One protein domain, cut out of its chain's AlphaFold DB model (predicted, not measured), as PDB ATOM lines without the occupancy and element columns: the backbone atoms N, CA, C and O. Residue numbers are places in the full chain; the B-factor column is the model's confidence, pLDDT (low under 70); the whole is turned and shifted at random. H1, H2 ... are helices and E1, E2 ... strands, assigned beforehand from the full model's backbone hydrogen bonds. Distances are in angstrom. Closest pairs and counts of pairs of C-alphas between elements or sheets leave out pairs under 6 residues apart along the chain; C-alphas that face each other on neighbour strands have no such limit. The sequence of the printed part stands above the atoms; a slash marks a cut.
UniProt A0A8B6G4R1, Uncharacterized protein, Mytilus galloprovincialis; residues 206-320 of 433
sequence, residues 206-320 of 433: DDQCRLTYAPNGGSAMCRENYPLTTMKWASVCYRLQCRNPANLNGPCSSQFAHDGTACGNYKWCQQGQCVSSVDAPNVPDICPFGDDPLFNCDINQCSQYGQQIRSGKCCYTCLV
ATOM      1  N   ASP A 206      13.712  -3.362  13.243       93.69
ATOM      2  CA  ASP A 206      12.513  -2.632  13.664       93.69
ATOM      3  C   ASP A 206      12.396  -2.560  15.192       93.69
ATOM      4  O   ASP A 206      11.941  -1.544  15.710       93.69
ATOM      5  N   ASP A 207      12.867  -3.578  15.920       91.25
ATOM      6  CA  ASP A 207      12.930  -3.551  17.386       91.25
ATOM      7  C   ASP A 207      13.925  -2.502  17.875       91.25
ATOM      8  O   ASP A 207      13.600  -1.713  18.757       91.25
ATOM      9  N   GLN A 208      15.100  -2.421  17.247       92.81
ATOM     10  CA  GLN A 208      16.103  -1.395  17.544       92.81
ATOM     11  C   GLN A 208      15.543   0.018  17.320       92.81
ATOM     12  O   GLN A 208      15.746   0.920  18.139       92.81
ATOM     13  N   CYS A 209      14.769   0.214  16.246       94.06
ATOM     14  CA  CYS A 209      14.076   1.478  16.016       94.06
ATOM     15  C   CYS A 209      12.981   1.750  17.051       94.06
ATOM     16  O   CYS A 209      12.876   2.871  17.546       94.06
ATOM     17  N   ARG A 210      12.180   0.746  17.417       91.12
ATOM     18  CA  ARG A 210      11.141   0.869  18.448       91.12
ATOM     19  C   ARG A 210      11.730   1.248  19.810       91.12
ATOM     20  O   ARG A 210      11.179   2.133  20.455       91.12
ATOM     21  N   LEU A 211      12.844   0.631  20.206       87.31
ATOM     22  CA  LEU A 211      13.532   0.900  21.474       87.31
ATOM     23  C   LEU A 211      14.138   2.304  21.530       87.31
ATOM     24  O   LEU A 211      13.988   2.984  22.537       87.31
ATOM     25  N   THR A 212      14.693   2.793  20.416       86.88
ATOM     26  CA  THR A 212      15.193   4.179  20.296       86.88
ATOM     27  C   THR A 212      14.137   5.230  20.680       86.88
ATOM     28  O   THR A 212      14.481   6.322  21.121       86.88
ATOM     29  N   TYR A 213      12.849   4.921  20.496       86.19
ATOM     30  CA  TYR A 213      11.728   5.810  20.811       86.19
ATOM     31  C   TYR A 213      10.831   5.274  21.939       86.19
ATOM     32  O   TYR A 213       9.662   5.666  22.042       86.19
ATOM     33  N   ALA A 214      11.343   4.365  22.772       77.19
ATOM     34  CA  ALA A 214      10.621   3.880  23.941       77.19
ATOM     35  C   ALA A 214      10.282   5.036  24.915       77.19
ATOM     36  O   ALA A 214      11.018   6.023  24.976       77.19
ATOM     37  N   PRO A 215       9.157   4.957  25.657       65.31
ATOM     38  CA  PRO A 215       8.132   3.908  25.610       65.31
ATOM     39  C   PRO A 215       7.077   4.124  24.509       65.31
ATOM     40  O   PRO A 215       6.272   3.236  24.248       65.31
ATOM     41  N   ASN A 216       7.083   5.281  23.833       66.38
ATOM     42  CA  ASN A 216       6.046   5.687  22.869       66.38
ATOM     43  C   ASN A 216       5.874   4.703  21.695       66.38
ATOM     44  O   ASN A 216       4.810   4.668  21.074       66.38
ATOM     45  N   GLY A 217       6.900   3.894  21.403       67.75
ATOM     46  CA  GLY A 217       6.849   2.826  20.408       67.75
ATOM     47  C   GLY A 217       6.559   3.337  18.992       67.75
ATOM     48  O   GLY A 217       6.745   4.509  18.677       67.75
ATOM     49  N   GLY A 218       6.144   2.446  18.088       85.25
ATOM     50  CA  GLY A 218       5.652   2.833  16.754       85.25
ATOM     51  C   GLY A 218       6.710   3.293  15.742       85.25
ATOM     52  O   GLY A 218       6.356   3.753  14.656       85.25
ATOM     53  N   SER A 219       7.997   3.163  16.063       93.62
ATOM     54  CA  SER A 219       9.081   3.344  15.096       93.62
ATOM     55  C   SER A 219       9.391   2.040  14.358       93.62
ATOM     56  O   SER A 219       9.201   0.947  14.885       93.62
ATOM     57  N   ALA A 220       9.876   2.172  13.127       94.81
ATOM     58  CA  ALA A 220      10.346   1.081  12.285       94.81
ATOM     59  C   ALA A 220      11.457   1.598  11.364       94.81
ATOM     60  O   ALA A 220      11.608   2.812  11.167       94.81
ATOM     61  N   MET A 221      12.211   0.677  10.773       95.56
ATOM     62  CA  MET A 221      13.294   1.002   9.856       95.56
ATOM     63  C   MET A 221      12.770   1.661   8.570       95.56
ATOM     64  O   MET A 221      11.860   1.157   7.904       95.56
ATOM     65  N   CYS A 222      13.422   2.745   8.152       95.19
ATOM     66  CA  CYS A 222      13.182   3.446   6.892       95.19
ATOM     67  C   CYS A 222      13.812   2.717   5.704       95.19
ATOM     68  O   CYS A 222      14.792   3.176   5.113       95.19
ATOM     69  N   ARG A 223      13.251   1.561   5.349       93.75
ATOM     70  CA  ARG A 223      13.731   0.684   4.266       93.75
ATOM     71  C   ARG A 223      13.895   1.408   2.919       93.75
ATOM     72  O   ARG A 223      14.775   1.067   2.131       93.75
ATOM     73  N   GLU A 224      13.082   2.434   2.673       90.69
ATOM     74  CA  GLU A 224      13.102   3.286   1.480       90.69
ATOM     75  C   GLU A 224      14.309   4.222   1.362       90.69
ATOM     76  O   GLU A 224      14.610   4.649   0.249       90.69
ATOM     77  N   ASN A 225      15.011   4.517   2.459       91.44
ATOM     78  CA  ASN A 225      16.145   5.447   2.442       91.44
ATOM     79  C   ASN A 225      17.461   4.781   2.008       91.44
ATOM     80  O   ASN A 225      18.463   5.461   1.783       91.44
ATOM     81  N   TYR A 226      17.468   3.454   1.877       91.06
ATOM     82  CA  TYR A 226      18.653   2.695   1.501       91.06
ATOM     83  C   TYR A 226      18.792   2.615  -0.024       91.06
ATOM     84  O   TYR A 226      17.816   2.319  -0.724       91.06
ATOM     85  N   PRO A 227      20.000   2.855  -0.565       84.94
ATOM     86  CA  PRO A 227      20.211   2.933  -2.003       84.94
ATOM     87  C   PRO A 227      19.984   1.564  -2.654       84.94
ATOM     88  O   PRO A 227      20.414   0.538  -2.135       84.94
ATOM     89  N   LEU A 228      19.328   1.538  -3.816       83.06
ATOM     90  CA  LEU A 228      19.021   0.307  -4.556       83.06
ATOM     91  C   LEU A 228      20.271  -0.267  -5.253       83.06
ATOM     92  O   LEU A 228      20.367  -0.264  -6.478       83.06
ATOM     93  N   THR A 229      21.243  -0.733  -4.468       82.31
ATOM     94  CA  THR A 229      22.499  -1.341  -4.932       82.31
ATOM     95  C   THR A 229      22.601  -2.804  -4.498       82.31
ATOM     96  O   THR A 229      21.812  -3.290  -3.689       82.31
ATOM     97  N   THR A 230      23.610  -3.518  -5.002       70.25
ATOM     98  CA  THR A 230      23.935  -4.897  -4.586       70.25
ATOM     99  C   THR A 230      24.293  -5.021  -3.103       70.25
ATOM    100  O   THR A 230      24.212  -6.111  -2.550       70.25
ATOM    101  N   MET A 231      24.656  -3.916  -2.447       76.62
ATOM    102  CA  MET A 231      24.952  -3.842  -1.014       76.62
ATOM    103  C   MET A 231      23.983  -2.896  -0.298       76.62
ATOM    104  O   MET A 231      24.374  -2.204   0.641       76.62
ATOM    105  N   LYS A 232      22.719  -2.854  -0.746       87.12
ATOM    106  CA  LYS A 232      21.669  -1.968  -0.216       87.12
ATOM    107  C   LYS A 232      21.655  -1.897   1.313       87.12
ATOM    108  O   LYS A 232      21.553  -0.815   1.879       87.12
ATOM    109  N   TRP A 233      21.770  -3.049   1.967       92.94
ATOM    110  CA  TRP A 233      21.639  -3.174   3.417       92.94
ATOM    111  C   TRP A 233      22.964  -3.075   4.174       92.94
ATOM    112  O   TRP A 233      22.957  -3.055   5.399       92.94
ATOM    113  N   ALA A 234      24.102  -2.941   3.484       92.06
ATOM    114  CA  ALA A 234      25.400  -2.861   4.152       92.06
ATOM    115  C   ALA A 234      25.524  -1.617   5.044       92.06
ATOM    116  O   ALA A 234      26.157  -1.673   6.095       92.06
ATOM    117  N   SER A 235      24.881  -0.506   4.664       91.69
ATOM    118  CA  SER A 235      24.912   0.719   5.462       91.69
ATOM    119  C   SER A 235      24.059   0.670   6.724       91.69
ATOM    120  O   SER A 235      24.179   1.572   7.543       91.69
ATOM    121  N   VAL A 236      23.226  -0.359   6.917       94.31
ATOM    122  CA  VAL A 236      22.490  -0.554   8.179       94.31
ATOM    123  C   VAL A 236      23.457  -0.655   9.352       94.31
ATOM    124  O   VAL A 236      23.202  -0.067  10.395       94.31
ATOM    125  N   CYS A 237      24.607  -1.300   9.146       92.44
ATOM    126  CA  CYS A 237      25.584  -1.547  10.201       92.44
ATOM    127  C   CYS A 237      26.181  -0.281  10.814       92.44
ATOM    128  O   CYS A 237      26.595  -0.307  11.967       92.44
ATOM    129  N   TYR A 238      26.197   0.832  10.084       88.62
ATOM    130  CA  TYR A 238      26.723   2.104  10.584       88.62
ATOM    131  C   TYR A 238      25.724   3.263  10.542       88.62
ATOM    132  O   TYR A 238      26.033   4.362  10.999       88.62
ATOM    133  N   ARG A 239      24.546   3.037   9.956       91.44
ATOM    134  CA  ARG A 239      23.497   4.036   9.767       91.44
ATOM    135  C   ARG A 239      22.140   3.341   9.661       91.44
ATOM    136  O   ARG A 239      21.543   3.251   8.580       91.44
ATOM    137  N   LEU A 240      21.652   2.826  10.789       94.06
ATOM    138  CA  LEU A 240      20.280   2.344  10.926       94.06
ATOM    139  C   LEU A 240      19.341   3.555  10.947       94.06
ATOM    140  O   LEU A 240      19.473   4.421  11.798       94.06
ATOM    141  N   GLN A 241      18.415   3.654   9.998       95.00
ATOM    142  CA  GLN A 241      17.522   4.805   9.889       95.00
ATOM    143  C   GLN A 241      16.140   4.467  10.434       95.00
ATOM    144  O   GLN A 241      15.469   3.591   9.888       95.00
ATOM    145  N   CYS A 242      15.703   5.191  11.460       95.31
ATOM    146  CA  CYS A 242      14.462   4.934  12.184       95.31
ATOM    147  C   CYS A 242      13.442   6.056  11.980       95.31
ATOM    148  O   CYS A 242      13.780   7.243  12.011       95.31
ATOM    149  N   ARG A 243      12.174   5.686  11.764       95.06
ATOM    150  CA  ARG A 243      11.076   6.657  11.627       95.06
ATOM    151  C   ARG A 243      10.792   7.324  12.961       95.06
ATOM    152  O   ARG A 243      10.667   6.642  13.972       95.06
ATOM    153  N   ASN A 244      10.623   8.641  12.961       93.31
ATOM    154  CA  ASN A 244      10.148   9.335  14.147       93.31
ATOM    155  C   ASN A 244       8.642   9.053  14.328       93.31
ATOM    156  O   ASN A 244       7.864   9.458  13.461       93.31
ATOM    157  N   PRO A 245       8.198   8.412  15.424       91.62
ATOM    158  CA  PRO A 245       6.780   8.120  15.633       91.62
ATOM    159  C   PRO A 245       5.913   9.385  15.740       91.62
ATOM    160  O   PRO A 245       4.743   9.353  15.367       91.62
ATOM    161  N   ALA A 246       6.480  10.525  16.155       90.81
ATOM    162  CA  ALA A 246       5.770  11.807  16.185       90.81
ATOM    163  C   ALA A 246       5.556  12.421  14.786       90.81
ATOM    164  O   ALA A 246       4.718  13.305  14.615       90.81
ATOM    165  N   ASN A 247       6.314  11.977  13.778       91.31
ATOM    166  CA  ASN A 247       6.168  12.408  12.391       91.31
ATOM    167  C   ASN A 247       6.653  11.310  11.432       91.31
ATOM    168  O   ASN A 247       7.768  11.373  10.913       91.31
ATOM    169  N   LEU A 248       5.794  10.319  11.171       88.31
ATOM    170  CA  LEU A 248       6.115   9.165  10.316       88.31
ATOM    171  C   LEU A 248       6.453   9.537   8.862       88.31
ATOM    172  O   LEU A 248       7.097   8.753   8.169       88.31
ATOM    173  N   ASN A 249       6.036  10.724   8.411       86.88
ATOM    174  CA  ASN A 249       6.341  11.262   7.082       86.88
ATOM    175  C   ASN A 249       7.564  12.201   7.082       86.88
ATOM    176  O   ASN A 249       7.917  12.752   6.040       86.88
ATOM    177  N   GLY A 250       8.166  12.438   8.248       91.06
ATOM    178  CA  GLY A 250       9.348  13.273   8.418       91.06
ATOM    179  C   GLY A 250      10.652  12.556   8.059       91.06
ATOM    180  O   GLY A 250      10.649  11.379   7.692       91.06
ATOM    181  N   PRO A 251      11.795  13.258   8.172       92.31
ATOM    182  CA  PRO A 251      13.098  12.634   8.000       92.31
ATOM    183  C   PRO A 251      13.341  11.580   9.088       92.31
ATOM    184  O   PRO A 251      12.957  11.750  10.246       92.31
ATOM    185  N   CYS A 252      14.014  10.499   8.706       93.62
ATOM    186  CA  CYS A 252      14.411   9.450   9.637       93.62
ATOM    187  C   CYS A 252      15.643   9.865  10.438       93.62
ATOM    188  O   CYS A 252      16.539  10.517   9.898       93.62
ATOM    189  N   SER A 253      15.713   9.440  11.698       92.12
ATOM    190  CA  SER A 253      16.906   9.609  12.527       92.12
ATOM    191  C   SER A 253      17.895   8.475  12.266       92.12
ATOM    192  O   SER A 253      17.488   7.348  11.988       92.12
ATOM    193  N   SER A 254      19.192   8.773  12.323       92.25
ATOM    194  CA  SER A 254      20.241   7.760  12.175       92.25
ATOM    195  C   SER A 254      20.681   7.253  13.546       92.25
ATOM    196  O   SER A 254      20.992   8.042  14.432       92.25
ATOM    197  N   GLN A 255      20.743   5.936  13.691       90.19
ATOM    198  CA  GLN A 255      21.129   5.198  14.887       90.19
ATOM    199  C   GLN A 255      22.238   4.199  14.545       90.19
ATOM    200  O   GLN A 255      22.474   3.882  13.372       90.19
ATOM    201  N   PHE A 256      22.909   3.686  15.571       88.69
ATOM    202  CA  PHE A 256      23.832   2.566  15.421       88.69
ATOM    203  C   PHE A 256      23.061   1.257  15.504       88.69
ATOM    204  O   PHE A 256      22.222   1.084  16.387       88.69
ATOM    205  N   ALA A 257      23.348   0.345  14.578       91.44
ATOM    206  CA  ALA A 257      22.865  -1.018  14.688       91.44
ATOM    207  C   ALA A 257      23.722  -1.781  15.701       91.44
ATOM    208  O   ALA A 257      24.932  -1.557  15.788       91.44
ATOM    209  N   HIS A 258      23.116  -2.715  16.427       91.00
ATOM    210  CA  HIS A 258      23.899  -3.670  17.202       91.00
ATOM    211  C   HIS A 258      24.711  -4.578  16.270       91.00
ATOM    212  O   HIS A 258      24.239  -4.962  15.190       91.00
ATOM    213  N   ASP A 259      25.894  -4.996  16.718       90.06
ATOM    214  CA  ASP A 259      26.564  -6.144  16.112       90.06
ATOM    215  C   ASP A 259      25.598  -7.347  16.101       90.06
ATOM    216  O   ASP A 259      24.677  -7.445  16.923       90.06
ATOM    217  N   GLY A 260      25.745  -8.232  15.116       91.12
ATOM    218  CA  GLY A 260      24.830  -9.350  14.856       91.12
ATOM    219  C   GLY A 260      23.614  -9.018  14.000       91.12
ATOM    220  O   GLY A 260      23.003  -9.932  13.452       91.12
ATOM    221  N   THR A 261      23.277  -7.736  13.832       93.56
ATOM    222  CA  THR A 261      22.144  -7.325  12.986       93.56
ATOM    223  C   THR A 261      22.339  -7.853  11.568       93.56
ATOM    224  O   THR A 261      23.377  -7.598  10.960       93.56
ATOM    225  N   ALA A 262      21.359  -8.577  11.020       93.19
ATOM    226  CA  ALA A 262      21.452  -9.095   9.657       93.19
ATOM    227  C   ALA A 262      21.707  -7.958   8.646       93.19
ATOM    228  O   ALA A 262      21.198  -6.851   8.782       93.19
ATOM    229  N   CYS A 263      22.487  -8.214   7.604       93.88
ATOM    230  CA  CYS A 263      22.681  -7.240   6.517       93.88
ATOM    231  C   CYS A 263      22.711  -7.899   5.131       93.88
ATOM    232  O   CYS A 263      23.001  -7.249   4.126       93.88
ATOM    233  N   GLY A 264      22.387  -9.192   5.078       92.56
ATOM    234  CA  GLY A 264      22.323 -10.009   3.876       92.56
ATOM    235  C   GLY A 264      22.355 -11.494   4.229       92.56
ATOM    236  O   GLY A 264      22.384 -11.866   5.401       92.56
ATOM    237  N   ASN A 265      22.373 -12.339   3.206       92.62
ATOM    238  CA  ASN A 265      22.444 -13.782   3.362       92.62
ATOM    239  C   ASN A 265      23.802 -14.205   3.923       92.62
ATOM    240  O   ASN A 265      24.825 -13.924   3.291       92.62
ATOM    241  N   TYR A 266      23.818 -14.881   5.078       93.88
ATOM    242  CA  TYR A 266      25.046 -15.224   5.806       93.88
ATOM    243  C   TYR A 266      25.924 -13.993   6.072       93.88
ATOM    244  O   TYR A 266      27.156 -14.042   5.983       93.88
ATOM    245  N   LYS A 267      25.280 -12.852   6.350       93.81
ATOM    246  CA  LYS A 267      25.952 -11.589   6.654       93.81
ATOM    247  C   LYS A 267      25.291 -10.860   7.806       93.81
ATOM    248  O   LYS A 267      24.066 -10.754   7.876       93.81
ATOM    249  N   TRP A 268      26.124 -10.265   8.643       93.94
ATOM    250  CA  TRP A 268      25.692  -9.468   9.780       93.94
ATOM    251  C   TRP A 268      26.588  -8.253   9.996       93.94
ATOM    252  O   TRP A 268      27.647  -8.110   9.375       93.94
ATOM    253  N   CYS A 269      26.147  -7.374  10.879       93.44
ATOM    254  CA  CYS A 269      26.921  -6.241  11.328       93.44
ATOM    255  C   CYS A 269      27.981  -6.682  12.336       93.44
ATOM    256  O   CYS A 269      27.675  -7.379  13.298       93.44
ATOM    257  N   GLN A 270      29.222  -6.280  12.099       91.12
ATOM    258  CA  GLN A 270      30.332  -6.443  13.026       91.12
ATOM    259  C   GLN A 270      31.190  -5.185  12.965       91.12
ATOM    260  O   GLN A 270      31.710  -4.849  11.897       91.12
ATOM    261  N   GLN A 271      31.317  -4.473  14.084       88.50
ATOM    262  CA  GLN A 271      32.087  -3.228  14.187       88.50
ATOM    263  C   GLN A 271      31.714  -2.224  13.083       88.50
ATOM    264  O   GLN A 271      32.559  -1.678  12.367       88.50
ATOM    265  N   GLY A 272      30.412  -2.040  12.869       89.50
ATOM    266  CA  GLY A 272      29.887  -1.126  11.855       89.50
ATOM    267  C   GLY A 272      30.044  -1.591  10.401       89.50
ATOM    268  O   GLY A 272      29.691  -0.841   9.491       89.50
ATOM    269  N   GLN A 273      30.552  -2.802  10.150       91.69
ATOM    270  CA  GLN A 273      30.699  -3.389   8.813       91.69
ATOM    271  C   GLN A 273      29.690  -4.500   8.564       91.69
ATOM    272  O   GLN A 273      29.428  -5.304   9.446       91.69
ATOM    273  N   CYS A 274      29.207  -4.616   7.327       93.31
ATOM    274  CA  CYS A 274      28.474  -5.800   6.888       93.31
ATOM    275  C   CYS A 274      29.462  -6.880   6.427       93.31
ATOM    276  O   CYS A 274      30.027  -6.788   5.332       93.31
ATOM    277  N   VAL A 275      29.681  -7.890   7.266       93.12
ATOM    278  CA  VAL A 275      30.667  -8.958   7.037       93.12
ATOM    279  C   VAL A 275      29.980 -10.298   6.809       93.12
ATOM    280  O   VAL A 275      28.855 -10.507   7.251       93.12
ATOM    281  N   SER A 276      30.649 -11.210   6.100       94.56
ATOM    282  CA  SER A 276      30.141 -12.574   5.890       94.56
ATOM    283  C   SER A 276      30.537 -13.480   7.051       94.56
ATOM    284  O   SER A 276      31.686 -13.439   7.484       94.56
ATOM    285  N   SER A 277      29.604 -14.302   7.523       91.31
ATOM    286  CA  SER A 277      29.823 -15.286   8.583       91.31
ATOM    287  C   SER A 277      28.945 -16.511   8.344       91.31
ATOM    288  O   SER A 277      27.794 -16.379   7.936       91.31
ATOM    289  N   VAL A 278      29.476 -17.705   8.607       90.25
ATOM    290  CA  VAL A 278      28.708 -18.961   8.500       90.25
ATOM    291  C   VAL A 278      27.641 -19.089   9.585       90.25
ATOM    292  O   VAL A 278      26.647 -19.776   9.370       90.25
ATOM    293  N   ASP A 279      27.835 -18.389  10.703       87.88
ATOM    294  CA  ASP A 279      26.906 -18.357  11.833       87.88
ATOM    295  C   ASP A 279      25.829 -17.272  11.660       87.88
ATOM    296  O   ASP A 279      24.830 -17.264  12.371       87.88
ATOM    297  N   ALA A 280      25.994 -16.363  10.689       89.81
ATOM    298  CA  ALA A 280      25.008 -15.324  10.423       89.81
ATOM    299  C   ALA A 280      23.729 -15.896   9.769       89.81
ATOM    300  O   ALA A 280      23.782 -16.919   9.075       89.81
ATOM    301  N   PRO A 281      22.572 -15.219   9.921       89.06
ATOM    302  CA  PRO A 281      21.291 -15.725   9.436       89.06
ATOM    303  C   PRO A 281      21.264 -16.049   7.935       89.06
ATOM    304  O   PRO A 281      21.698 -15.264   7.087       89.06
ATOM    305  N   ASN A 282      20.651 -17.186   7.596       91.94
ATOM    306  CA  ASN A 282      20.279 -17.526   6.224       91.94
ATOM    307  C   ASN A 282      18.977 -16.797   5.856       91.94
ATOM    308  O   ASN A 282      17.875 -17.313   6.053       91.94
ATOM    309  N   VAL A 283      19.117 -15.566   5.368       89.12
ATOM    310  CA  VAL A 283      18.013 -14.699   4.941       89.12
ATOM    311  C   VAL A 283      18.251 -14.201   3.515       89.12
ATOM    312  O   VAL A 283      19.396 -14.003   3.123       89.12
ATOM    313  N   PRO A 284      17.210 -13.957   2.700       88.38
ATOM    314  CA  PRO A 284      17.409 -13.458   1.341       88.38
ATOM    315  C   PRO A 284      18.125 -12.099   1.329       88.38
ATOM    316  O   PRO A 284      17.675 -11.169   1.993       88.38
ATOM    317  N   ASP A 285      19.158 -11.928   0.495       86.69
ATOM    318  CA  ASP A 285      19.888 -10.648   0.353       86.69
ATOM    319  C   ASP A 285      18.966  -9.465   0.016       86.69
ATOM    320  O   ASP A 285      19.192  -8.325   0.419       86.69
ATOM    321  N   ILE A 286      17.889  -9.730  -0.722       84.12
ATOM    322  CA  ILE A 286      16.893  -8.726  -1.104       84.12
ATOM    323  C   ILE A 286      15.939  -8.348   0.039       84.12
ATOM    324  O   ILE A 286      15.307  -7.294  -0.031       84.12
ATOM    325  N   CYS A 287      15.818  -9.192   1.066       90.12
ATOM    326  CA  CYS A 287      14.821  -9.070   2.125       90.12
ATOM    327  C   CYS A 287      15.314  -9.612   3.483       90.12
ATOM    328  O   CYS A 287      14.668 -10.487   4.064       90.12
ATOM    329  N   PRO A 288      16.447  -9.115   4.017       91.44
ATOM    330  CA  PRO A 288      17.019  -9.642   5.256       91.44
ATOM    331  C   PRO A 288      16.196  -9.290   6.505       91.44
ATOM    332  O   PRO A 288      16.408  -9.876   7.559       91.44
ATOM    333  N   PHE A 289      15.252  -8.348   6.390       92.25
ATOM    334  CA  PHE A 289      14.497  -7.766   7.508       92.25
ATOM    335  C   PHE A 289      12.999  -8.075   7.485       92.25
ATOM    336  O   PHE A 289      12.248  -7.517   8.281       92.25
ATOM    337  N   GLY A 290      12.536  -8.890   6.538       92.38
ATOM    338  CA  GLY A 290      11.104  -9.051   6.305       92.38
ATOM    339  C   GLY A 290      10.425  -7.783   5.764       92.38
ATOM    340  O   GLY A 290      11.076  -6.844   5.295       92.38
ATOM    341  N   ASP A 291       9.094  -7.776   5.830       94.50
ATOM    342  CA  ASP A 291       8.268  -6.640   5.415       94.50
ATOM    343  C   ASP A 291       8.326  -5.479   6.413       94.50
ATOM    344  O   ASP A 291       8.682  -5.641   7.576       94.50
ATOM    345  N   ASP A 292       7.950  -4.294   5.943       94.88
ATOM    346  CA  ASP A 292       7.765  -3.113   6.775       94.88
ATOM    347  C   ASP A 292       6.495  -3.257   7.626       94.88
ATOM    348  O   ASP A 292       5.391  -3.307   7.060       94.88
ATOM    349  N   PRO A 293       6.608  -3.271   8.965       93.62
ATOM    350  CA  PRO A 293       5.454  -3.472   9.837       93.62
ATOM    351  C   PRO A 293       4.428  -2.333   9.745       93.62
ATOM    352  O   PRO A 293       3.274  -2.527  10.119       93.62
ATOM    353  N   LEU A 294       4.807  -1.160   9.220       92.50
ATOM    354  CA  LEU A 294       3.921   0.003   9.109       92.50
ATOM    355  C   LEU A 294       3.236   0.133   7.738       92.50
ATOM    356  O   LEU A 294       2.417   1.032   7.556       92.50
ATOM    357  N   PHE A 295       3.559  -0.724   6.760       91.94
ATOM    358  CA  PHE A 295       2.998  -0.626   5.404       91.94
ATOM    359  C   PHE A 295       1.791  -1.555   5.158       91.94
ATOM    360  O   PHE A 295       0.995  -1.277   4.265       91.94
ATOM    361  N   ASN A 296       1.627  -2.616   5.958       92.00
ATOM    362  CA  ASN A 296       0.545  -3.610   5.850       92.00
ATOM    363  C   ASN A 296       0.420  -4.247   4.445       92.00
ATOM    364  O   ASN A 296      -0.540  -4.013   3.711       92.00
ATOM    365  N   CYS A 297       1.412  -5.049   4.061       94.25
ATOM    366  CA  CYS A 297       1.485  -5.677   2.740       94.25
ATOM    367  C   CYS A 297       0.413  -6.759   2.514       94.25
ATOM    368  O   CYS A 297       0.313  -7.710   3.288       94.25
ATOM    369  N   ASP A 298      -0.321  -6.671   1.399       93.81
ATOM    370  CA  ASP A 298      -1.251  -7.706   0.924       93.81
ATOM    371  C   ASP A 298      -0.672  -8.484  -0.272       93.81
ATOM    372  O   ASP A 298      -0.319  -7.913  -1.307       93.81
ATOM    373  N   ILE A 299      -0.639  -9.816  -0.156       93.12
ATOM    374  CA  ILE A 299      -0.192 -10.740  -1.208       93.12
ATOM    375  C   ILE A 299      -0.957 -10.545  -2.529       93.12
ATOM    376  O   ILE A 299      -0.378 -10.653  -3.611       93.12
ATOM    377  N   ASN A 300      -2.247 -10.202  -2.464       94.38
ATOM    378  CA  ASN A 300      -3.089 -10.023  -3.650       94.38
ATOM    379  C   ASN A 300      -2.774  -8.723  -4.404       94.38
ATOM    380  O   ASN A 300      -3.174  -8.553  -5.557       94.38
ATOM    381  N   GLN A 301      -2.046  -7.807  -3.766       94.50
ATOM    382  CA  GLN A 301      -1.669  -6.509  -4.317       94.50
ATOM    383  C   GLN A 301      -0.207  -6.459  -4.780       94.50
ATOM    384  O   GLN A 301       0.245  -5.422  -5.262       94.50
ATOM    385  N   CYS A 302       0.529  -7.574  -4.727       94.00
ATOM    386  CA  CYS A 302       1.943  -7.613  -5.109       94.00
ATOM    387  C   CYS A 302       2.221  -7.134  -6.545       94.00
ATOM    388  O   CYS A 302       3.277  -6.555  -6.799       94.00
ATOM    389  N   SER A 303       1.269  -7.290  -7.473       93.94
ATOM    390  CA  SER A 303       1.374  -6.749  -8.839       93.94
ATOM    391  C   SER A 303       1.437  -5.214  -8.888       93.94
ATOM    392  O   SER A 303       1.958  -4.650  -9.848       93.94
ATOM    393  N   GLN A 304       0.949  -4.538  -7.847       93.50
ATOM    394  CA  GLN A 304       0.925  -3.080  -7.704       93.50
ATOM    395  C   GLN A 304       2.100  -2.561  -6.855       93.50
ATOM    396  O   GLN A 304       2.433  -1.380  -6.909       93.50
ATOM    397  N   TYR A 305       2.778  -3.435  -6.107       93.44
ATOM    398  CA  TYR A 305       3.825  -3.084  -5.142       93.44
ATOM    399  C   TYR A 305       5.233  -2.961  -5.740       93.44
ATOM    400  O   TYR A 305       6.225  -3.100  -5.030       93.44
ATOM    401  N   GLY A 306       5.374  -2.679  -7.037       91.19
ATOM    402  CA  GLY A 306       6.683  -2.684  -7.703       91.19
ATOM    403  C   GLY A 306       7.748  -1.813  -7.011       91.19
ATOM    404  O   GLY A 306       8.900  -2.230  -6.888       91.19
ATOM    405  N   GLN A 307       7.386  -0.621  -6.525       90.88
ATOM    406  CA  GLN A 307       8.313   0.250  -5.787       90.88
ATOM    407  C   GLN A 307       8.564  -0.251  -4.361       90.88
ATOM    408  O   GLN A 307       9.708  -0.255  -3.918       90.88
ATOM    409  N   GLN A 308       7.514  -0.684  -3.667       92.56
ATOM    410  CA  GLN A 308       7.523  -1.188  -2.294       92.56
ATOM    411  C   GLN A 308       8.358  -2.462  -2.175       92.56
ATOM    412  O   GLN A 308       9.074  -2.660  -1.201       92.56
ATOM    413  N   ILE A 309       8.313  -3.311  -3.194       91.56
ATOM    414  CA  ILE A 309       9.146  -4.500  -3.310       91.56
ATOM    415  C   ILE A 309      10.620  -4.094  -3.430       91.56
ATOM    416  O   ILE A 309      11.447  -4.562  -2.653       91.56
ATOM    417  N   ARG A 310      10.958  -3.166  -4.341       89.12
ATOM    418  CA  ARG A 310      12.345  -2.684  -4.515       89.12
ATOM    419  C   ARG A 310      12.879  -1.979  -3.268       89.12
ATOM    420  O   ARG A 310      14.024  -2.194  -2.869       89.12
ATOM    421  N   SER A 311      12.059  -1.151  -2.627       90.06
ATOM    422  CA  SER A 311      12.422  -0.482  -1.376       90.06
ATOM    423  C   SER A 311      12.464  -1.437  -0.186       90.06
ATOM    424  O   SER A 311      13.062  -1.085   0.821       90.06
ATOM    425  N   GLY A 312      11.981  -2.673  -0.312       91.44
ATOM    426  CA  GLY A 312      11.999  -3.671   0.757       91.44
ATOM    427  C   GLY A 312      10.806  -3.578   1.708       91.44
ATOM    428  O   GLY A 312      10.769  -4.317   2.678       91.44
ATOM    429  N   LYS A 313       9.823  -2.708   1.442       93.81
ATOM    430  CA  LYS A 313       8.611  -2.589   2.265       93.81
ATOM    431  C   LYS A 313       7.726  -3.835   2.220       93.81
ATOM    432  O   LYS A 313       7.183  -4.197   3.247       93.81
ATOM    433  N   CYS A 314       7.604  -4.477   1.057       95.12
ATOM    434  CA  CYS A 314       6.801  -5.699   0.874       95.12
ATOM    435  C   CYS A 314       7.598  -6.849   0.249       95.12
ATOM    436  O   CYS A 314       7.065  -7.636  -0.538       95.12
ATOM    437  N   CYS A 315       8.908  -6.899   0.500       91.69
ATOM    438  CA  CYS A 315       9.766  -7.890  -0.142       91.69
ATOM    439  C   CYS A 315       9.465  -9.321   0.315       91.69
ATOM    440  O   CYS A 315       9.531 -10.232  -0.505       91.69
ATOM    441  N   TYR A 316       9.104  -9.538   1.577       92.88
ATOM    442  CA  TYR A 316       8.879 -10.873   2.113       92.88
ATOM    443  C   TYR A 316       7.550 -11.421   1.618       92.88
ATOM    444  O   TYR A 316       7.526 -12.487   1.006       92.88
ATOM    445  N   THR A 317       6.469 -10.651   1.779       94.31
ATOM    446  CA  THR A 317       5.144 -11.036   1.279       94.31
ATOM    447  C   THR A 317       5.164 -11.309  -0.224       94.31
ATOM    448  O   THR A 317       4.577 -12.295  -0.654       94.31
ATOM    449  N   CYS A 318       5.845 -10.486  -1.028       93.06
ATOM    450  CA  CYS A 318       5.725 -10.566  -2.487       93.06
ATOM    451  C   CYS A 318       6.826 -11.331  -3.227       93.06
ATOM    452  O   CYS A 318       6.595 -11.714  -4.373       93.06
ATOM    453  N   LEU A 319       8.017 -11.512  -2.645       88.00
ATOM    454  CA  LEU A 319       9.144 -12.153  -3.341       88.00
ATOM    455  C   LEU A 319       9.614 -13.455  -2.709       88.00
ATOM    456  O   LEU A 319      10.212 -14.266  -3.414       88.00
ATOM    457  N   VAL A 320       9.392 -13.665  -1.411       80.31
ATOM    458  CA  VAL A 320       9.857 -14.885  -0.748       80.31
ATOM    459  C   VAL A 320       8.793 -15.966  -0.945       80.31
ATOM    460  O   VAL A 320       7.671 -15.810  -0.457       80.31
TER     461      VAL A 320
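What this domain is: This is residues 206 to 320 of the 433 residues of an uncharacterized protein of Mytilus galloprovincialis (UniProt A0A8B6G4R1). Little regular structure: loops join a hairpin, E1 E2, with H1 beside it, a small antiparallel sheet, E3 E4 E5, with H2 on one face, and a corner of two short helices, H3 and H4. The 115 printed residues run H1 H2 E1 E2 E3 E4 E5 H3 H4, class mixed, 39 of them in named elements. The whole is compact, radius of gyration of the C-alphas 13.8 A, spanning 35 by 32 by 21 A.

Where its parts are: H1, residues 206 to 212, 9.9 A long, begins at C-alpha 206 (12.513, -2.632, 13.664). Then come H2, 234 to 237; E1, 240 to 242; E2, 253 to 255; E3, 262 to 264; E4, 267 to 270, 9.3 A; E5, 273 to 276, 9.7 A; H3, 306 to 311, 8.8 A. H4, 315 to 319, ends at C-alpha 319 (9.144, -12.153, -3.341).

How they stand to each other: The closest C-alphas of H1 and E1, Cys 209 and Cys 242, are 5.2 A apart. Hairpin E1 E2 is antiparallel, N 242 to O 253 2.8 A. H2 is on the sheet E3 E4 E5, height 7.1 A. That sheet is a meander, each strand the antiparallel neighbour of the one before: N 263 to O 267 3.0 A, N 270 to O 273 2.8 A. H3 and H4 touch only at the corner, closest C-alphas Ile 309 and Cys 315, 4.7 A. Every O i to N i+4 pair is within hydrogen-bond range in H1, H3 and H4; H2 is too short for one.

The domain as a whole: The farthest C-alphas, Gln 271 and Asn 300, are 40.0 A apart. The printed part has no cut; links H1 to H2 and E5 to H3 are long. Residues 215 to 217 have pLDDT under 70.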